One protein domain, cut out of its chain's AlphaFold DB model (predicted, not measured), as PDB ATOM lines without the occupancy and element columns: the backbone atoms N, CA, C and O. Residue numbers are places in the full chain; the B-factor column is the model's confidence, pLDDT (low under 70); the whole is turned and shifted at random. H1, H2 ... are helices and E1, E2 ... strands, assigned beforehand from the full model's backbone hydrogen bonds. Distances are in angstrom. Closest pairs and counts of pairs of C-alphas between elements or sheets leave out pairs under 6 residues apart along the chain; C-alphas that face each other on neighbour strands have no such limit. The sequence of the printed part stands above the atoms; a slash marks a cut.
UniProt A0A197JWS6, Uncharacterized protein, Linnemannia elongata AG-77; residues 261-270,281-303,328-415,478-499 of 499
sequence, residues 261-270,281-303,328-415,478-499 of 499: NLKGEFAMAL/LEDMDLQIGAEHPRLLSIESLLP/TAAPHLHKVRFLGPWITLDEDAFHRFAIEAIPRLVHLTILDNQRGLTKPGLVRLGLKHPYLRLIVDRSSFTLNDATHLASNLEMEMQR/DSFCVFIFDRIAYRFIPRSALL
ATOM      1  N   ASN A 261      21.901 -35.171  17.090       98.00
ATOM      2  CA  ASN A 261      21.719 -34.181  16.034       98.00
ATOM      3  C   ASN A 261      20.243 -34.102  15.636       98.00
ATOM      4  O   ASN A 261      19.727 -34.972  14.934       98.00
ATOM      5  N   LEU A 262      19.558 -33.034  16.031       95.94
ATOM      6  CA  LEU A 262      18.159 -32.811  15.672       95.94
ATOM      7  C   LEU A 262      18.055 -31.630  14.713       95.94
ATOM      8  O   LEU A 262      18.680 -30.588  14.918       95.94
ATOM      9  N   LYS A 263      17.242 -31.771  13.662       93.56
ATOM     10  CA  LYS A 263      16.990 -30.693  12.696       93.56
ATOM     11  C   LYS A 263      15.509 -30.503  12.402       93.56
ATOM     12  O   LYS A 263      14.746 -31.466  12.380       93.56
ATOM     13  N   GLY A 264      15.136 -29.260  12.115       89.62
ATOM     14  CA  GLY A 264      13.778 -28.843  11.802       89.62
ATOM     15  C   GLY A 264      12.837 -29.040  12.975       89.62
ATOM     16  O   GLY A 264      13.107 -28.593  14.088       89.62
ATOM     17  N   GLU A 265      11.725 -29.705  12.713       86.31
ATOM     18  CA  GLU A 265      10.666 -29.936  13.683       86.31
ATOM     19  C   GLU A 265      11.117 -30.724  14.922       86.31
ATOM     20  O   GLU A 265      10.640 -30.450  16.018       86.31
ATOM     21  N   PHE A 266      12.083 -31.640  14.792       91.06
ATOM     22  CA  PHE A 266      12.579 -32.428  15.927       91.06
ATOM     23  C   PHE A 266      13.398 -31.572  16.893       91.06
ATOM     24  O   PHE A 266      13.252 -31.690  18.104       91.06
ATOM     25  N   ALA A 267      14.225 -30.665  16.360       92.44
ATOM     26  CA  ALA A 267      14.950 -29.698  17.181       92.44
ATOM     27  C   ALA A 267      13.986 -28.712  17.844       92.44
ATOM     28  O   ALA A 267      14.170 -28.342  18.999       92.44
ATOM     29  N   MET A 268      12.939 -28.304  17.127       88.75
ATOM     30  CA  MET A 268      11.924 -27.394  17.647       88.75
ATOM     31  C   MET A 268      11.097 -28.019  18.775       88.75
ATOM     32  O   MET A 268      10.742 -27.325  19.718       88.75
ATOM     33  N   ALA A 269      10.817 -29.319  18.705       88.25
ATOM     34  CA  ALA A 269      10.025 -30.017  19.710       88.25
ATOM     35  C   ALA A 269      10.843 -30.512  20.918       88.25
ATOM     36  O   ALA A 269      10.236 -30.896  21.911       88.25
ATOM     37  N   LEU A 270      12.185 -30.514  20.854       91.81
ATOM     38  CA  LEU A 270      13.057 -31.077  21.900       91.81
ATOM     39  C   LEU A 270      12.798 -30.470  23.280       91.81
ATOM     40  O   LEU A 270      13.060 -29.290  23.480       91.81
ATOM     41  N   LEU A 281      25.882 -38.149  27.048       98.06
ATOM     42  CA  LEU A 281      25.825 -37.209  25.931       98.06
ATOM     43  C   LEU A 281      27.053 -36.294  25.942       98.06
ATOM     44  O   LEU A 281      27.337 -35.650  26.946       98.06
ATOM     45  N   GLU A 282      27.762 -36.232  24.818       98.25
ATOM     46  CA  GLU A 282      29.001 -35.473  24.620       98.25
ATOM     47  C   GLU A 282      28.780 -34.278  23.678       98.25
ATOM     48  O   GLU A 282      29.222 -33.162  23.977       98.25
ATOM     49  N   ASP A 283      28.028 -34.517  22.594       98.56
ATOM     50  CA  ASP A 283      27.774 -33.591  21.492       98.56
ATOM     51  C   ASP A 283      26.264 -33.431  21.247       98.56
ATOM     52  O   ASP A 283      25.543 -34.411  21.038       98.56
ATOM     53  N   MET A 284      25.796 -32.182  21.192       97.88
ATOM     54  CA  MET A 284      24.414 -31.834  20.852       97.88
ATOM     55  C   MET A 284      24.365 -30.753  19.764       97.88
ATOM     56  O   MET A 284      24.880 -29.650  19.954       97.88
ATOM     57  N   ASP A 285      23.722 -31.048  18.634       97.69
ATOM     58  CA  ASP A 285      23.503 -30.119  17.519       97.69
ATOM     59  C   ASP A 285      22.005 -29.974  17.235       97.69
ATOM     60  O   ASP A 285      21.328 -30.931  16.851       97.69
ATOM     61  N   LEU A 286      21.481 -28.770  17.447       96.06
ATOM     62  CA  LEU A 286      20.073 -28.436  17.293       96.06
ATOM     63  C   LEU A 286      19.925 -27.360  16.224       96.06
ATOM     64  O   LEU A 286      20.372 -26.223  16.393       96.06
ATOM     65  N   GLN A 287      19.254 -27.705  15.128       94.31
ATOM     66  CA  GLN A 287      19.067 -26.808  13.992       94.31
ATOM     67  C   GLN A 287      17.587 -26.576  13.691       94.31
ATOM     68  O   GLN A 287      16.884 -27.500  13.300       94.31
ATOM     69  N   ILE A 288      17.124 -25.332  13.778       91.56
ATOM     70  CA  ILE A 288      15.768 -24.916  13.392       91.56
ATOM     71  C   ILE A 288      15.813 -23.995  12.166       91.56
ATOM     72  O   ILE A 288      16.839 -23.394  11.847       91.56
ATOM     73  N   GLY A 289      14.707 -23.931  11.426       88.06
ATOM     74  CA  GLY A 289      14.591 -23.077  10.240       88.06
ATOM     75  C   GLY A 289      14.374 -21.614  10.616       88.06
ATOM     76  O   GLY A 289      13.763 -21.327  11.640       88.06
ATOM     77  N   ALA A 290      14.823 -20.690   9.762       82.75
ATOM     78  CA  ALA A 290      14.670 -19.243   9.967       82.75
ATOM     79  C   ALA A 290      13.209 -18.781  10.150       82.75
ATOM     80  O   ALA A 290      12.966 -17.797  10.840       82.75
ATOM     81  N   GLU A 291      12.253 -19.510   9.578       80.31
ATOM     82  CA  GLU A 291      10.820 -19.204   9.655       80.31
ATOM     83  C   GLU A 291      10.165 -19.621  10.986       80.31
ATOM     84  O   GLU A 291       8.999 -19.314  11.231       80.31
ATOM     85  N   HIS A 292      10.894 -20.335  11.851       80.75
ATOM     86  CA  HIS A 292      10.355 -20.936  13.071       80.75
ATOM     87  C   HIS A 292      11.152 -20.540  14.304       80.75
ATOM     88  O   HIS A 292      11.925 -21.357  14.811       80.75
ATOM     89  N   PRO A 293      10.977 -19.300  14.799       86.31
ATOM     90  CA  PRO A 293      11.586 -18.909  16.055       86.31
ATOM     91  C   PRO A 293      11.107 -19.819  17.182       86.31
ATOM     92  O   PRO A 293       9.907 -20.048  17.337       86.31
ATOM     93  N   ARG A 294      12.049 -20.318  17.982       88.12
ATOM     94  CA  ARG A 294      11.740 -21.118  19.164       88.12
ATOM     95  C   ARG A 294      12.017 -20.325  20.426       88.12
ATOM     96  O   ARG A 294      13.153 -19.933  20.676       88.12
ATOM     97  N   LEU A 295      10.973 -20.144  21.224       89.69
ATOM     98  CA  LEU A 295      11.063 -19.521  22.531       89.69
ATOM     99  C   LEU A 295      11.559 -20.536  23.567       89.69
ATOM    100  O   LEU A 295      11.004 -21.627  23.689       89.69
ATOM    101  N   LEU A 296      12.610 -20.180  24.295       89.44
ATOM    102  CA  LEU A 296      13.199 -20.950  25.378       89.44
ATOM    103  C   LEU A 296      12.922 -20.212  26.687       89.44
ATOM    104  O   LEU A 296      13.446 -19.119  26.929       89.44
ATOM    105  N   SER A 297      12.077 -20.807  27.522       88.44
ATOM    106  CA  SER A 297      11.891 -20.370  28.904       88.44
ATOM    107  C   SER A 297      12.897 -21.070  29.815       88.44
ATOM    108  O   SER A 297      13.482 -22.097  29.446       88.44
ATOM    109  N   ILE A 298      13.093 -20.543  31.020       86.50
ATOM    110  CA  ILE A 298      13.985 -21.179  31.985       86.50
ATOM    111  C   ILE A 298      13.483 -22.568  32.392       86.50
ATOM    112  O   ILE A 298      14.286 -23.486  32.503       86.50
ATOM    113  N   GLU A 299      12.168 -22.757  32.502       86.75
ATOM    114  CA  GLU A 299      11.534 -24.044  32.818       86.75
ATOM    115  C   GLU A 299      11.717 -25.071  31.695       86.75
ATOM    116  O   GLU A 299      11.780 -26.271  31.952       86.75
ATOM    117  N   SER A 300      11.812 -24.606  30.443       86.00
ATOM    118  CA  SER A 300      12.067 -25.477  29.291       86.00
ATOM    119  C   SER A 300      13.513 -25.969  29.225       86.00
ATOM    120  O   SER A 300      13.762 -27.042  28.685       86.00
ATOM    121  N   LEU A 301      14.455 -25.183  29.757       88.38
ATOM    122  CA  LEU A 301      15.893 -25.461  29.738       88.38
ATOM    123  C   LEU A 301      16.359 -26.200  30.995       88.38
ATOM    124  O   LEU A 301      17.218 -27.079  30.923       88.38
ATOM    125  N   LEU A 302      15.806 -25.828  32.146       86.06
ATOM    126  CA  LEU A 302      16.134 -26.377  33.450       86.06
ATOM    127  C   LEU A 302      14.918 -27.149  33.968       86.06
ATOM    128  O   LEU A 302      13.923 -26.520  34.339       86.06
ATOM    129  N   PRO A 303      14.976 -28.495  34.023       73.44
ATOM    130  CA  PRO A 303      13.940 -29.258  34.698       73.44
ATOM    131  C   PRO A 303      13.745 -28.706  36.115       73.44
ATOM    132  O   PRO A 303      14.748 -28.416  36.781       73.44
ATOM    133  N   THR A 328      22.859 -32.072  37.989       67.00
ATOM    134  CA  THR A 328      23.493 -31.851  36.686       67.00
ATOM    135  C   THR A 328      22.859 -32.759  35.637       67.00
ATOM    136  O   THR A 328      22.988 -33.980  35.717       67.00
ATOM    137  N   ALA A 329      22.180 -32.163  34.655       80.19
ATOM    138  CA  ALA A 329      21.406 -32.925  33.684       80.19
ATOM    139  C   ALA A 329      22.299 -33.650  32.665       80.19
ATOM    140  O   ALA A 329      21.959 -34.754  32.262       80.19
ATOM    141  N   ALA A 330      23.441 -33.070  32.276       90.69
ATOM    142  CA  ALA A 330      24.331 -33.650  31.267       90.69
ATOM    143  C   ALA A 330      25.819 -33.484  31.651       90.69
ATOM    144  O   ALA A 330      26.490 -32.561  31.185       90.69
ATOM    145  N   PRO A 331      26.371 -34.363  32.509       93.19
ATOM    146  CA  PRO A 331      27.713 -34.186  33.073       93.19
ATOM    147  C   PRO A 331      28.859 -34.351  32.062       93.19
ATOM    148  O   PRO A 331      29.969 -33.889  32.328       93.19
ATOM    149  N   HIS A 332      28.619 -35.008  30.925       96.56
ATOM    150  CA  HIS A 332      29.620 -35.241  29.874       96.56
ATOM    151  C   HIS A 332      29.471 -34.318  28.657       96.56
ATOM    152  O   HIS A 332      30.366 -34.276  27.806       96.56
ATOM    153  N   LEU A 333      28.384 -33.544  28.606       97.31
ATOM    154  CA  LEU A 333      28.081 -32.678  27.479       97.31
ATOM    155  C   LEU A 333      29.072 -31.521  27.485       97.31
ATOM    156  O   LEU A 333      29.156 -30.753  28.443       97.31
ATOM    157  N   HIS A 334      29.854 -31.428  26.418       97.00
ATOM    158  CA  HIS A 334      30.907 -30.425  26.298       97.00
ATOM    159  C   HIS A 334      30.818 -29.635  24.999       97.00
ATOM    160  O   HIS A 334      31.480 -28.603  24.874       97.00
ATOM    161  N   LYS A 335      29.985 -30.068  24.048       97.69
ATOM    162  CA  LYS A 335      29.781 -29.386  22.778       97.69
ATOM    163  C   LYS A 335      28.301 -29.216  22.469       97.69
ATOM    164  O   LYS A 335      27.573 -30.187  22.294       97.69
ATOM    165  N   VAL A 336      27.877 -27.961  22.346       96.50
ATOM    166  CA  VAL A 336      26.495 -27.591  22.037       96.50
ATOM    167  C   VAL A 336      26.455 -26.640  20.850       96.50
ATOM    168  O   VAL A 336      27.207 -25.662  20.788       96.50
ATOM    169  N   ARG A 337      25.570 -26.917  19.894       96.31
ATOM    170  CA  ARG A 337      25.322 -26.064  18.732       96.31
ATOM    171  C   ARG A 337      23.836 -25.749  18.630       96.31
ATOM    172  O   ARG A 337      23.015 -26.652  18.536       96.31
ATOM    173  N   PHE A 338      23.520 -24.463  18.615       94.69
ATOM    174  CA  PHE A 338      22.203 -23.908  18.344       94.69
ATOM    175  C   PHE A 338      22.262 -23.155  17.017       94.69
ATOM    176  O   PHE A 338      22.898 -22.108  16.910       94.69
ATOM    177  N   LEU A 339      21.623 -23.702  15.989       93.69
ATOM    178  CA  LEU A 339      21.539 -23.099  14.662       93.69
ATOM    179  C   LEU A 339      20.089 -22.686  14.392       93.69
ATOM    180  O   LEU A 339      19.177 -23.497  14.569       93.69
ATOM    181  N   GLY A 340      19.871 -21.442  13.973       92.06
ATOM    182  CA  GLY A 340      18.547 -20.878  13.695       92.06
ATOM    183  C   GLY A 340      18.047 -19.909  14.779       92.06
ATOM    184  O   GLY A 340      18.785 -19.586  15.706       92.06
ATOM    185  N   PRO A 341      16.800 -19.422  14.679       90.94
ATOM    186  CA  PRO A 341      16.256 -18.381  15.559       90.94
ATOM    187  C   PRO A 341      15.809 -18.915  16.931       90.94
ATOM    188  O   PRO A 341      14.616 -19.081  17.189       90.94
ATOM    189  N   TRP A 342      16.747 -19.181  17.841       91.25
ATOM    190  CA  TRP A 342      16.397 -19.472  19.234       91.25
ATOM    191  C   TRP A 342      16.278 -18.154  20.021       91.25
ATOM    192  O   TRP A 342      17.078 -17.228  19.868       91.25
ATOM    193  N   ILE A 343      15.209 -18.020  20.801       90.19
ATOM    194  CA  ILE A 343      14.856 -16.798  21.528       90.19
ATOM    195  C   ILE A 343      14.736 -17.161  22.999       90.19
ATOM    196  O   ILE A 343      13.869 -17.953  23.343       90.19
ATOM    197  N   THR A 344      15.547 -16.588  23.882       87.50
ATOM    198  CA  THR A 344      15.338 -16.748  25.330       87.50
ATOM    199  C   THR A 344      14.465 -15.613  25.865       87.50
ATOM    200  O   THR A 344      14.676 -14.451  25.516       87.50
ATOM    201  N   LEU A 345      13.454 -15.945  26.676       82.94
ATOM    202  CA  LEU A 345      12.602 -14.939  27.341       82.94
ATOM    203  C   LEU A 345      13.328 -14.232  28.479       82.94
ATOM    204  O   LEU A 345      13.169 -13.032  28.682       82.94
ATOM    205  N   ASP A 346      14.092 -15.013  29.230       84.19
ATOM    206  CA  ASP A 346      14.875 -14.560  30.363       84.19
ATOM    207  C   ASP A 346      16.331 -14.405  29.906       84.19
ATOM    208  O   ASP A 346      16.913 -15.316  29.300       84.19
ATOM    209  N   GLU A 347      16.898 -13.229  30.172       79.62
ATOM    210  CA  GLU A 347      18.283 -12.881  29.850       79.62
ATOM    211  C   GLU A 347      19.286 -13.836  30.516       79.62
ATOM    212  O   GLU A 347      20.390 -14.035  30.003       79.62
ATOM    213  N   ASP A 348      18.898 -14.457  31.634       84.19
ATOM    214  CA  ASP A 348      19.730 -15.378  32.400       84.19
ATOM    215  C   ASP A 348      19.448 -16.856  32.127       84.19
ATOM    216  O   ASP A 348      20.279 -17.696  32.486       84.19
ATOM    217  N   ALA A 349      18.349 -17.208  31.453       86.88
ATOM    218  CA  ALA A 349      17.963 -18.608  31.257       86.88
ATOM    219  C   ALA A 349      19.052 -19.422  30.549       86.88
ATOM    220  O   ALA A 349      19.415 -20.509  31.000       86.88
ATOM    221  N   PHE A 350      19.626 -18.878  29.472       85.38
ATOM    222  CA  PHE A 350      20.678 -19.566  28.726       85.38
ATOM    223  C   PHE A 350      21.976 -19.699  29.534       85.38
ATOM    224  O   PHE A 350      22.626 -20.743  29.524       85.38
ATOM    225  N   HIS A 351      22.348 -18.639  30.255       87.12
ATOM    226  CA  HIS A 351      23.514 -18.636  31.136       87.12
ATOM    227  C   HIS A 351      23.369 -19.700  32.231       87.12
ATOM    228  O   HIS A 351      24.277 -20.507  32.433       87.12
ATOM    229  N   ARG A 352      22.209 -19.739  32.896       88.50
ATOM    230  CA  ARG A 352      21.919 -20.719  33.942       88.50
ATOM    231  C   ARG A 352      21.912 -22.131  33.380       88.50
ATOM    232  O   ARG A 352      22.560 -22.992  33.952       88.50
ATOM    233  N   PHE A 353      21.297 -22.359  32.223       89.88
ATOM    234  CA  PHE A 353      21.373 -23.641  31.522       89.88
ATOM    235  C   PHE A 353      22.818 -24.095  31.282       89.88
ATOM    236  O   PHE A 353      23.208 -25.194  31.671       89.88
ATOM    237  N   ALA A 354      23.645 -23.229  30.702       90.88
ATOM    238  CA  ALA A 354      25.017 -23.570  30.363       90.88
ATOM    239  C   ALA A 354      25.929 -23.779  31.588       90.88
ATOM    240  O   ALA A 354      26.943 -24.457  31.470       90.88
ATOM    241  N   ILE A 355      25.607 -23.214  32.754       89.25
ATOM    242  CA  ILE A 355      26.394 -23.395  33.987       89.25
ATOM    243  C   ILE A 355      25.844 -24.534  34.847       89.25
ATOM    244  O   ILE A 355      26.612 -25.374  35.309       89.25
ATOM    245  N   GLU A 356      24.531 -24.560  35.068       90.25
ATOM    246  CA  GLU A 356      23.863 -25.493  35.981       90.25
ATOM    247  C   GLU A 356      23.653 -26.864  35.322       90.25
ATOM    248  O   GLU A 356      23.936 -27.895  35.934       90.25
ATOM    249  N   ALA A 357      23.206 -26.905  34.060       90.50
ATOM    250  CA  ALA A 357      22.913 -28.168  33.379       90.50
ATOM    251  C   ALA A 357      24.137 -28.783  32.678       90.50
ATOM    252  O   ALA A 357      24.192 -30.008  32.535       90.50
ATOM    253  N   ILE A 358      25.107 -27.955  32.258       94.06
ATOM    254  CA  ILE A 358      26.246 -28.352  31.407       94.06
ATOM    255  C   ILE A 358      27.592 -27.871  31.994       94.06
ATOM    256  O   ILE A 358      28.291 -27.045  31.406       94.06
ATOM    257  N   PRO A 359      28.023 -28.393  33.153       91.75
ATOM    258  CA  PRO A 359      29.207 -27.893  33.854       91.75
ATOM    259  C   PRO A 359      30.530 -28.121  33.104       91.75
ATOM    260  O   PRO A 359      31.547 -27.555  33.490       91.75
ATOM    261  N   ARG A 360      30.545 -28.946  32.048       94.62
ATOM    262  CA  ARG A 360      31.732 -29.231  31.225       94.62
ATOM    263  C   ARG A 360      31.675 -28.600  29.836       94.62
ATOM    264  O   ARG A 360      32.326 -29.092  28.918       94.62
ATOM    265  N   LEU A 361      30.907 -27.527  29.658       95.19
ATOM    266  CA  LEU A 361      30.773 -26.869  28.364       95.19
ATOM    267  C   LEU A 361      32.119 -26.298  27.871       95.19
ATOM    268  O   LEU A 361      32.645 -25.330  28.413       95.19
ATOM    269  N   VAL A 362      32.657 -26.879  26.797       95.75
ATOM    270  CA  VAL A 362      33.905 -26.445  26.142       95.75
ATOM    271  C   VAL A 362      33.620 -25.719  24.834       95.75
ATOM    272  O   VAL A 362      34.339 -24.795  24.466       95.75
ATOM    273  N   HIS A 363      32.587 -26.121  24.099       95.88
ATOM    274  CA  HIS A 363      32.268 -25.559  22.797       95.88
ATOM    275  C   HIS A 363      30.797 -25.184  22.714       95.88
ATOM    276  O   HIS A 363      29.919 -26.031  22.859       95.88
ATOM    277  N   LEU A 364      30.542 -23.916  22.420       94.50
ATOM    278  CA  LEU A 364      29.207 -23.380  22.258       94.50
ATOM    279  C   LEU A 364      29.129 -22.609  20.945       94.50
ATOM    280  O   LEU A 364      29.800 -21.597  20.768       94.50
ATOM    281  N   THR A 365      28.303 -23.089  20.022       93.62
ATOM    282  CA  THR A 365      28.008 -22.394  18.767       93.62
ATOM    283  C   THR A 365      26.564 -21.928  18.780       93.62
ATOM    284  O   THR A 365      25.671 -22.743  18.983       93.62
ATOM    285  N   ILE A 366      26.328 -20.642  18.539       90.50
ATOM    286  CA  ILE A 366      24.996 -20.045  18.499       90.50
ATOM    287  C   ILE A 366      24.890 -19.140  17.267       90.50
ATOM    288  O   ILE A 366      25.453 -18.045  17.246       90.50
ATOM    289  N   LEU A 367      24.211 -19.606  16.218       88.88
ATOM    290  CA  LEU A 367      24.147 -18.926  14.918       88.88
ATOM    291  C   LEU A 367      22.705 -18.643  14.472       88.88
ATOM    292  O   LEU A 367      21.777 -19.326  14.901       88.88
ATOM    293  N   ASP A 368      22.574 -17.690  13.542       82.75
ATOM    294  CA  ASP A 368      21.370 -17.329  12.779       82.75
ATOM    295  C   ASP A 368      20.222 -16.679  13.602       82.75
ATOM    296  O   ASP A 368      19.209 -17.307  13.893       82.75
ATOM    297  N   ASN A 369      20.317 -15.364  13.868       73.31
ATOM    298  CA  ASN A 369      19.244 -14.501  14.424       73.31
ATOM    299  C   ASN A 369      18.758 -14.834  15.846       73.31
ATOM    300  O   ASN A 369      17.561 -14.878  16.139       73.31
ATOM    301  N   GLN A 370      19.705 -15.002  16.752       77.19
ATOM    302  CA  GLN A 370      19.450 -15.345  18.145       77.19
ATOM    303  C   GLN A 370      19.070 -14.110  18.962       77.19
ATOM    304  O   GLN A 370      19.669 -13.044  18.797       77.19
ATOM    305  N   ARG A 371      18.079 -14.247  19.849       80.62
ATOM    306  CA  ARG A 371      17.619 -13.170  20.745       80.62
ATOM    307  C   ARG A 371      17.659 -13.630  22.200       80.62
ATOM    308  O   ARG A 371      17.432 -14.799  22.483       80.62
ATOM    309  N   GLY A 372      17.935 -12.697  23.110       78.12
ATOM    310  CA  GLY A 372      17.963 -12.947  24.558       78.12
ATOM    311  C   GLY A 372      19.336 -13.327  25.135       78.12
ATOM    312  O   GLY A 372      19.506 -13.343  26.348       78.12
ATOM    313  N   LEU A 373      20.361 -13.516  24.294       82.19
ATOM    314  CA  LEU A 373      21.757 -13.579  24.742       82.19
ATOM    315  C   LEU A 373      22.297 -12.171  24.983       82.19
ATOM    316  O   LEU A 373      22.641 -11.451  24.043       82.19
ATOM    317  N   THR A 374      22.389 -11.774  26.246       84.81
ATOM    318  CA  THR A 374      22.926 -10.463  26.617       84.81
ATOM    319  C   THR A 374      24.439 -10.507  26.804       84.81
ATOM    320  O   THR A 374      25.024 -11.533  27.163       84.81
ATOM    321  N   LYS A 375      25.112  -9.366  26.595       81.62
ATOM    322  CA  LYS A 375      26.564  -9.268  26.834       81.62
ATOM    323  C   LYS A 375      26.939  -9.638  28.273       81.62
ATOM    324  O   LYS A 375      27.876 -10.417  28.425       81.62
ATOM    325  N   PRO A 376      26.239  -9.146  29.319       84.81
ATOM    326  CA  PRO A 376      26.522  -9.559  30.692       84.81
ATOM    327  C   PRO A 376      26.409 -11.075  30.884       84.81
ATOM    328  O   PRO A 376      27.282 -11.664  31.518       84.81
ATOM    329  N   GLY A 377      25.401 -11.717  30.281       85.75
ATOM    330  CA  GLY A 377      25.245 -13.172  30.312       85.75
ATOM    331  C   GLY A 377      26.444 -13.914  29.714       85.75
ATOM    332  O   GLY A 377      26.942 -14.864  30.315       85.75
ATOM    333  N   LEU A 378      26.977 -13.437  28.583       85.38
ATOM    334  CA  LEU A 378      28.181 -14.014  27.972       85.38
ATOM    335  C   LEU A 378      29.456 -13.786  28.794       85.38
ATOM    336  O   LEU A 378      30.291 -14.687  28.855       85.38
ATOM    337  N   VAL A 379      29.617 -12.617  29.435       83.19
ATOM    338  CA  VAL A 379      30.751 -12.378  30.350       83.19
ATOM    339  C   VAL A 379      30.701 -13.389  31.489       83.19
ATOM    340  O   VAL A 379      31.685 -14.079  31.743       83.19
ATOM    341  N   ARG A 380      29.539 -13.522  32.142       86.38
ATOM    342  CA  ARG A 380      29.350 -14.480  33.238       86.38
ATOM    343  C   ARG A 380      29.642 -15.914  32.795       86.38
ATOM    344  O   ARG A 380      30.309 -16.650  33.518       86.38
ATOM    345  N   LEU A 381      29.197 -16.280  31.593       88.19
ATOM    346  CA  LEU A 381      29.461 -17.592  31.018       88.19
ATOM    347  C   LEU A 381      30.964 -17.846  30.832       88.19
ATOM    348  O   LEU A 381      31.455 -18.899  31.225       88.19
ATOM    349  N   GLY A 382      31.695 -16.868  30.297       85.31
ATOM    350  CA  GLY A 382      33.147 -16.939  30.135       85.31
ATOM    351  C   GLY A 382      33.916 -17.054  31.448       85.31
ATOM    352  O   GLY A 382      34.867 -17.824  31.539       85.31
ATOM    353  N   LEU A 383      33.481 -16.325  32.480       85.62
ATOM    354  CA  LEU A 383      34.089 -16.395  33.812       85.62
ATOM    355  C   LEU A 383      33.883 -17.763  34.476       85.62
ATOM    356  O   LEU A 383      34.752 -18.222  35.214       85.62
ATOM    357  N   LYS A 384      32.743 -18.419  34.231       88.69
ATOM    358  CA  LYS A 384      32.451 -19.756  34.772       88.69
ATOM    359  C   LYS A 384      33.075 -20.888  33.961       88.69
ATOM    360  O   LYS A 384      33.436 -21.903  34.546       88.69
ATOM    361  N   HIS A 385      33.244 -20.697  32.655       88.38
ATOM    362  CA  HIS A 385      33.841 -21.668  31.740       88.38
ATOM    363  C   HIS A 385      35.089 -21.075  31.071       88.38
ATOM    364  O   HIS A 385      35.023 -20.643  29.918       88.38
ATOM    365  N   PRO A 386      36.252 -21.067  31.749       84.88
ATOM    366  CA  PRO A 386      37.459 -20.407  31.237       84.88
ATOM    367  C   PRO A 386      37.967 -21.010  29.917       84.88
ATOM    368  O   PRO A 386      38.572 -20.315  29.107       84.88
ATOM    369  N   TYR A 387      37.672 -22.286  29.652       87.44
ATOM    370  CA  TYR A 387      38.053 -22.979  28.414       87.44
ATOM    371  C   TYR A 387      36.993 -22.917  27.312       87.44
ATOM    372  O   TYR A 387      37.134 -23.588  26.283       87.44
ATOM    373  N   LEU A 388      35.932 -22.131  27.506       90.69
ATOM    374  CA  LEU A 388      34.856 -22.027  26.537       90.69
ATOM    375  C   LEU A 388      35.378 -21.484  25.199       90.69
ATOM    376  O   LEU A 388      36.122 -20.503  25.117       90.69
ATOM    377  N   ARG A 389      34.948 -22.130  24.121       91.81
ATOM    378  CA  ARG A 389      35.030 -21.640  22.749       91.81
ATOM    379  C   ARG A 389      33.625 -21.267  22.324       91.81
ATOM    380  O   ARG A 389      32.803 -22.150  22.082       91.81
ATOM    381  N   LEU A 390      33.370 -19.971  22.252       90.19
ATOM    382  CA  LEU A 390      32.072 -19.426  21.890       90.19
ATOM    383  C   LEU A 390      32.115 -18.918  20.451       90.19
ATOM    384  O   LEU A 390      32.927 -18.063  20.105       90.19
ATOM    385  N   ILE A 391      31.225 -19.435  19.616       89.62
ATOM    386  CA  ILE A 391      31.019 -18.972  18.246       89.62
ATOM    387  C   ILE A 391      29.629 -18.358  18.186       89.62
ATOM    388  O   ILE A 391      28.644 -19.063  18.387       89.62
ATOM    389  N   VAL A 392      29.555 -17.059  17.908       86.25
ATOM    390  CA  VAL A 392      28.285 -16.336  17.767       86.25
ATOM    391  C   VAL A 392      28.212 -15.616  16.429       86.25
ATOM    392  O   VAL A 392      29.226 -15.174  15.877       86.25
ATOM    393  N   ASP A 393      26.998 -15.503  15.901       81.75
ATOM    394  CA  ASP A 393      26.729 -14.692  14.718       81.75
ATOM    395  C   ASP A 393      27.065 -13.210  14.986       81.75
ATOM    396  O   ASP A 393      26.716 -12.642  16.026       81.75
ATOM    397  N   ARG A 394      27.742 -12.567  14.026       73.75
ATOM    398  CA  ARG A 394      28.069 -11.134  14.067       73.75
ATOM    399  C   ARG A 394      26.810 -10.272  14.041       73.75
ATOM    400  O   ARG A 394      26.834  -9.158  14.551       73.75
ATOM    401  N   SER A 395      25.704 -10.764  13.479       71.25
ATOM    402  CA  SER A 395      24.432 -10.031  13.487       71.25
ATOM    403  C   SER A 395      23.936  -9.716  14.908       71.25
ATOM    404  O   SER A 395      23.289  -8.690  15.115       71.25
ATOM    405  N   SER A 396      24.309 -10.541  15.891       67.94
ATOM    406  CA  SER A 396      23.972 -10.357  17.304       67.94
ATOM    407  C   SER A 396      24.991  -9.503  18.076       67.94
ATOM    408  O   SER A 396      24.675  -9.057  19.176       67.94
ATOM    409  N   PHE A 397      26.198  -9.266  17.535       69.44
ATOM    410  CA  PHE A 397      27.297  -8.571  18.224       69.44
ATOM    411  C   PHE A 397      28.047  -7.607  17.301       69.44
ATOM    412  O   PHE A 397      28.737  -8.012  16.361       69.44
ATOM    413  N   THR A 398      28.005  -6.312  17.620       71.19
ATOM    414  CA  THR A 398      28.863  -5.335  16.944       71.19
ATOM    415  C   THR A 398      30.333  -5.526  17.339       71.19
ATOM    416  O   THR A 398      30.657  -6.131  18.362       71.19
ATOM    417  N   LEU A 399      31.260  -4.979  16.543       69.69
ATOM    418  CA  LEU A 399      32.694  -5.016  16.860       69.69
ATOM    419  C   LEU A 399      32.995  -4.375  18.225       69.69
ATOM    420  O   LEU A 399      33.807  -4.905  18.978       69.69
ATOM    421  N   ASN A 400      32.304  -3.278  18.551       71.81
ATOM    422  CA  ASN A 400      32.429  -2.607  19.844       71.81
ATOM    423  C   ASN A 400      31.952  -3.511  20.985       71.81
ATOM    424  O   ASN A 400      32.523  -3.513  22.069       71.81
ATOM    425  N   ASP A 401      30.923  -4.319  20.742       74.44
ATOM    426  CA  ASP A 401      30.413  -5.254  21.742       74.44
ATOM    427  C   ASP A 401      31.430  -6.347  22.043       74.44
ATOM    428  O   ASP A 401      31.620  -6.694  23.204       74.44
ATOM    429  N   ALA A 402      32.116  -6.844  21.011       73.06
ATOM    430  CA  ALA A 402      33.170  -7.840  21.152       73.06
ATOM    431  C   ALA A 402      34.386  -7.297  21.923       73.06
ATOM    432  O   ALA A 402      34.886  -7.973  22.822       73.06
ATOM    433  N   THR A 403      34.838  -6.072  21.624       74.94
ATOM    434  CA  THR A 403      35.948  -5.434  22.355       74.94
ATOM    435  C   THR A 403      35.579  -5.118  23.799       74.94
ATOM    436  O   THR A 403      36.384  -5.369  24.699       74.94
ATOM    437  N   HIS A 404      34.363  -4.628  24.052       79.38
ATOM    438  CA  HIS A 404      33.869  -4.417  25.413       79.38
ATOM    439  C   HIS A 404      33.752  -5.731  26.190       79.38
ATOM    440  O   HIS A 404      34.138  -5.776  27.354       79.38
ATOM    441  N   LEU A 405      33.265  -6.806  25.558       77.38
ATOM    442  CA  LEU A 405      33.180  -8.128  26.178       77.38
ATOM    443  C   LEU A 405      34.568  -8.625  26.600       77.38
ATOM    444  O   LEU A 405      34.749  -9.003  27.754       77.38
ATOM    445  N   ALA A 406      35.544  -8.564  25.689       75.75
ATOM    446  CA  ALA A 406      36.925  -8.961  25.958       75.75
ATOM    447  C   ALA A 406      37.546  -8.146  27.104       75.75
ATOM    448  O   ALA A 406      38.117  -8.723  28.025       75.75
ATOM    449  N   SER A 407      37.355  -6.822  27.093       79.75
ATOM    450  CA  SER A 407      37.877  -5.929  28.137       79.75
ATOM    451  C   SER A 407      37.239  -6.204  29.505       79.75
ATOM    452  O   SER A 407      37.929  -6.223  30.520       79.75
ATOM    453  N   ASN A 408      35.924  -6.450  29.552       78.94
ATOM    454  CA  ASN A 408      35.214  -6.760  30.797       78.94
ATOM    455  C   ASN A 408      35.645  -8.107  31.388       78.94
ATOM    456  O   ASN A 408      35.790  -8.221  32.601       78.94
ATOM    457  N   LEU A 409      35.867  -9.114  30.540       76.19
ATOM    458  CA  LEU A 409      36.406 -10.405  30.969       76.19
ATOM    459  C   LEU A 409      37.810 -10.253  31.545       76.19
ATOM    460  O   LEU A 409      38.087 -10.800  32.606       76.19
ATOM    461  N   GLU A 410      38.673  -9.484  30.879       79.25
ATOM    462  CA  GLU A 410      40.026  -9.219  31.364       79.25
ATOM    463  C   GLU A 410      40.009  -8.518  32.727       79.25
ATOM    464  O   GLU A 410      40.705  -8.948  33.647       79.25
ATOM    465  N   MET A 411      39.160  -7.496  32.891       81.38
ATOM    466  CA  MET A 411      38.994  -6.802  34.170       81.38
ATOM    467  C   MET A 411      38.489  -7.734  35.279       81.38
ATOM    468  O   MET A 411      39.062  -7.732  36.368       81.38
ATOM    469  N   GLU A 412      37.475  -8.569  35.032       78.88
ATOM    470  CA  GLU A 412      36.949  -9.455  36.083       78.88
ATOM    471  C   GLU A 412      37.874 -10.632  36.403       78.88
ATOM    472  O   GLU A 412      37.950 -11.052  37.561       78.88
ATOM    473  N   MET A 413      38.638 -11.128  35.427       73.69
ATOM    474  CA  MET A 413      39.691 -12.113  35.684       73.69
ATOM    475  C   MET A 413      40.818 -11.529  36.545       73.69
ATOM    476  O   MET A 413      41.370 -12.245  37.375       73.69
ATOM    477  N   GLN A 414      41.140 -10.238  36.394       81.38
ATOM    478  CA  GLN A 414      42.113  -9.546  37.251       81.38
ATOM    479  C   GLN A 414      41.564  -9.240  38.650       81.38
ATOM    480  O   GLN A 414      42.333  -9.181  39.607       81.38
ATOM    481  N   ARG A 415      40.246  -9.040  38.781       80.62
ATOM    482  CA  ARG A 415      39.597  -8.772  40.072       80.62
ATOM    483  C   ARG A 415      39.361 -10.004  40.927       80.62
ATOM    484  O   ARG A 415      39.151  -9.817  42.118       80.62
ATOM    485  N   ASP A 478      28.577 -12.506   5.940       56.34
ATOM    486  CA  ASP A 478      29.218 -13.825   6.024       56.34
ATOM    487  C   ASP A 478      30.409 -13.859   6.993       56.34
ATOM    488  O   ASP A 478      31.388 -14.568   6.769       56.34
ATOM    489  N   SER A 479      30.358 -13.095   8.083       58.44
ATOM    490  CA  SER A 479      31.422 -13.079   9.096       58.44
ATOM    491  C   SER A 479      30.881 -13.453  10.474       58.44
ATOM    492  O   SER A 479      29.798 -13.026  10.856       58.44
ATOM    493  N   PHE A 480      31.649 -14.253  11.217       67.38
ATOM    494  CA  PHE A 480      31.322 -14.716  12.569       67.38
ATOM    495  C   PHE A 480      32.335 -14.189  13.571       67.38
ATOM    496  O   PHE A 480      33.504 -13.984  13.230       67.38
ATOM    497  N   CYS A 481      31.896 -14.041  14.817       71.44
ATOM    498  CA  CYS A 481      32.772 -13.747  15.939       71.44
ATOM    499  C   CYS A 481      33.093 -15.056  16.666       71.44
ATOM    500  O   CYS A 481      32.201 -15.710  17.208       71.44
ATOM    501  N   VAL A 482      34.371 -15.433  16.692       75.38
ATOM    502  CA  VAL A 482      34.859 -16.529  17.532       75.38
ATOM    503  C   VAL A 482      35.552 -15.934  18.744       75.38
ATOM    504  O   VAL A 482      36.538 -15.216  18.594       75.38
ATOM    505  N   PHE A 483      35.050 -16.259  19.928       72.56
ATOM    506  CA  PHE A 483      35.624 -15.909  21.218       72.56
ATOM    507  C   PHE A 483      36.281 -17.149  21.830       72.56
ATOM    508  O   PHE A 483      35.656 -18.203  21.967       72.56
ATOM    509  N   ILE A 484      37.556 -17.026  22.192       74.88
ATOM    510  CA  ILE A 484      38.318 -18.056  22.901       74.88
ATOM    511  C   ILE A 484      38.715 -17.463  24.252       74.88
ATOM    512  O   ILE A 484      39.596 -16.600  24.316       74.88
ATOM    513  N   PHE A 485      38.047 -17.909  25.318       64.62
ATOM    514  CA  PHE A 485      38.168 -17.299  26.647       64.62
ATOM    515  C   PHE A 485      39.525 -17.578  27.314       64.62
ATOM    516  O   PHE A 485      40.113 -16.652  27.863       64.62
ATOM    517  N   ASP A 486      40.098 -18.772  27.125       54.25
ATOM    518  CA  ASP A 486      41.408 -19.193  27.673       54.25
ATOM    519  C   ASP A 486      42.577 -18.258  27.287       54.25
ATOM    520  O   ASP A 486      43.634 -18.247  27.910       54.25
ATOM    521  N   ARG A 487      42.406 -17.437  26.244       53.75
ATOM    522  CA  ARG A 487      43.437 -16.495  25.779       53.75
ATOM    523  C   ARG A 487      42.953 -15.059  25.620       53.75
ATOM    524  O   ARG A 487      43.703 -14.260  25.066       53.75
ATOM    525  N   ILE A 488      41.718 -14.752  26.038       56.97
ATOM    526  CA  ILE A 488      41.023 -13.476  25.768       56.97
ATOM    527  C   ILE A 488      41.285 -13.039  24.314       56.97
ATOM    528  O   ILE A 488      41.756 -11.945  24.015       56.97
ATOM    529  N   ALA A 489      41.058 -13.960  23.380       57.88
ATOM    530  CA  ALA A 489      41.277 -13.717  21.963       57.88
ATOM    531  C   ALA A 489      39.936 -13.794  21.246       57.88
ATOM    532  O   ALA A 489      39.207 -14.780  21.380       57.88
ATOM    533  N   TYR A 490      39.623 -12.771  20.455       56.16
ATOM    534  CA  TYR A 490      38.528 -12.835  19.500       56.16
ATOM    535  C   TYR A 490      39.086 -12.793  18.080       56.16
ATOM    536  O   TYR A 490      40.026 -12.057  17.773       56.16
ATOM    537  N   ARG A 491      38.523 -13.621  17.203       63.31
ATOM    538  CA  ARG A 491      38.877 -13.644  15.786       63.31
ATOM    539  C   ARG A 491      37.610 -13.621  14.955       63.31
ATOM    540  O   ARG A 491      36.684 -14.390  15.200       63.31
ATOM    541  N   PHE A 492      37.607 -12.767  13.939       54.72
ATOM    542  CA  PHE A 492      36.603 -12.835  12.891       54.72
ATOM    543  C   PHE A 492      36.969 -13.957  11.930       54.72
ATOM    544  O   PHE A 492      38.081 -13.981  11.394       54.72
ATOM    545  N   ILE A 493      36.048 -14.899  11.744       63.50
ATOM    546  CA  ILE A 493      36.218 -16.009  10.807       63.50
ATOM    547  C   ILE A 493      35.125 -15.897   9.733       63.50
ATOM    548  O   ILE A 493      33.952 -15.741  10.085       63.50
ATOM    549  N   PRO A 494      35.474 -15.943   8.433       55.38
ATOM    550  CA  PRO A 494      34.485 -16.002   7.360       55.38
ATOM    551  C   PRO A 494      33.599 -17.252   7.472       55.38
ATOM    552  O   PRO A 494      34.087 -18.319   7.847       55.38
ATOM    553  N   ARG A 495      32.324 -17.158   7.069       55.19
ATOM    554  CA  ARG A 495      31.345 -18.267   7.058       55.19
ATOM    555  C   ARG A 495      31.882 -19.532   6.423       55.19
ATOM    556  O   ARG A 495      31.716 -20.622   6.957       55.19
ATOM    557  N   SER A 496      32.536 -19.356   5.283       54.09
ATOM    558  CA  SER A 496      33.085 -20.426   4.456       54.09
ATOM    559  C   SER A 496      34.215 -21.211   5.119       54.09
ATOM    560  O   SER A 496      34.576 -22.259   4.606       54.09
ATOM    561  N   ALA A 497      34.787 -20.717   6.220       52.34
ATOM    562  CA  ALA A 497      35.825 -21.415   6.973       52.34
ATOM    563  C   ALA A 497      35.285 -22.161   8.213       52.34
ATOM    564  O   ALA A 497      36.053 -22.865   8.865       52.34
ATOM    565  N   LEU A 498      34.000 -21.986   8.559       54.72
ATOM    566  CA  LEU A 498      33.341 -22.624   9.712       54.72
ATOM    567  C   LEU A 498      32.398 -23.775   9.328       54.72
ATOM    568  O   LEU A 498      32.142 -24.644  10.163       54.72
ATOM    569  N   LEU A 499      31.860 -23.743   8.105       44.94
ATOM    570  CA  LEU A 499      31.087 -24.823   7.478       44.94
ATOM    571  C   LEU A 499      32.026 -25.754   6.713       44.94
ATOM    572  O   LEU A 499      31.760 -26.977   6.743       44.94
TER     573      LEU A 499
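AT A GLANCE: This is residues 261 to 270, 281 to 303, 328 to 415 and 478 to 499 of the 499 residues of an uncharacterized protein of Linnemannia elongata AG-77 (UniProt A0A197JWS6). The chain winds in stacked turns, a short solenoid interrupted by cuts: the parallel strands E1, E2, E4, E6 and E7 make a curled wall, and H2, H3, H4 and H5 stand in a row as the wall opposite, with the small parallel pair E3 and E5 along one side. The antiparallel hairpin E8 and E9 extends the sheet beyond E7, and H1 covers E1 at the other edge. The printed part has 143 residues, with five named helices and nine named strands in the order E1 H1 E2 E3 H2 E4 E5 H3 E6 H4 E7 H5 E8 E9, a mixed class of helices and strands. The large sheet is mixed, in the order E1 E2 E4 E6 E7 E8 E9; the whole is compact, with a radius of gyration of the C-alphas of 14.4 A and spans of 42 by 35 by 26 A.

IN THESE COORDINATES: The large sheet holds E1, residues 261 to 263, from C-alpha 261 at (21.719, -34.181, 16.034), E2, 283 to 287, E4, 335 to 339, E6, 363 to 367, E7, 389 to 393, 13.5 A long, E8, 479 to 484, 16.2 A, and E9, 489 to 494, 16.3 A, which ends with C-alpha 494 at (34.485, -16.002, 7.360). E3 is residues 294 to 296 and E5 342 to 344. The helices are H1, 265 to 269, H2, 298 to 301, H3, 349 to 357, 11.0 A, H4, 375 to 384, 14.4 A, and H5, 399 to 415, 24.5 A, ending at (39.597, -8.772, 40.072).

HOW THE PARTS SIT: The large sheet is twisted, with C-alphas up to 5.9 A off its best plane. E1 and E2 are parallel, with N 262 and O 285 at 2.9 A; E4 and E6 are parallel, with N 338 and O 365 at 2.8 A. E7 and E8 are antiparallel at 158 degrees, with N 483 and O 390 at 2.8 A. E6, H4 and E7 form a strand-helix-strand unit, two parallel neighbour strands with a helix between, its crossover right-handed. H1 is on the sheet, over E1, at a height of 6.2 A; H4 and H5 only graze it. E3 and E5 are parallel, with N 296 and O 343 at 2.7 A. H2 and H3 touch, the closest C-alphas being those of Ile 298 and Ala 349, 4.8 A. H3 and H4 touch at His 351 and Gly 377, C-alphas 5.8 A apart, a shallow tilt of 9 degrees, the same way. H4 and H5 touch at Val 379 and Leu 409, C-alphas 6.0 A apart, a steep tilt of 40 degrees, the same way. Every O i to N i+4 pair is within hydrogen-bond range in H1, H3, H4 and H5; H2 is too short for such a pair.

THE WHOLE: The two C-alphas farthest apart, of Glu 265 and Arg 415, are 44.5 A apart. Residues 271 to 280, 304 to 327 and 416 to 477 are not printed, with C-alpha gaps of 14.7, 10.1 and 36.0 A. Of the links that are printed whole, none is long. The mean pLDDT of the printed part is 82.3; residues 328, 396 to 397, 399, 478 to 480 and 485 to 499 are under 70.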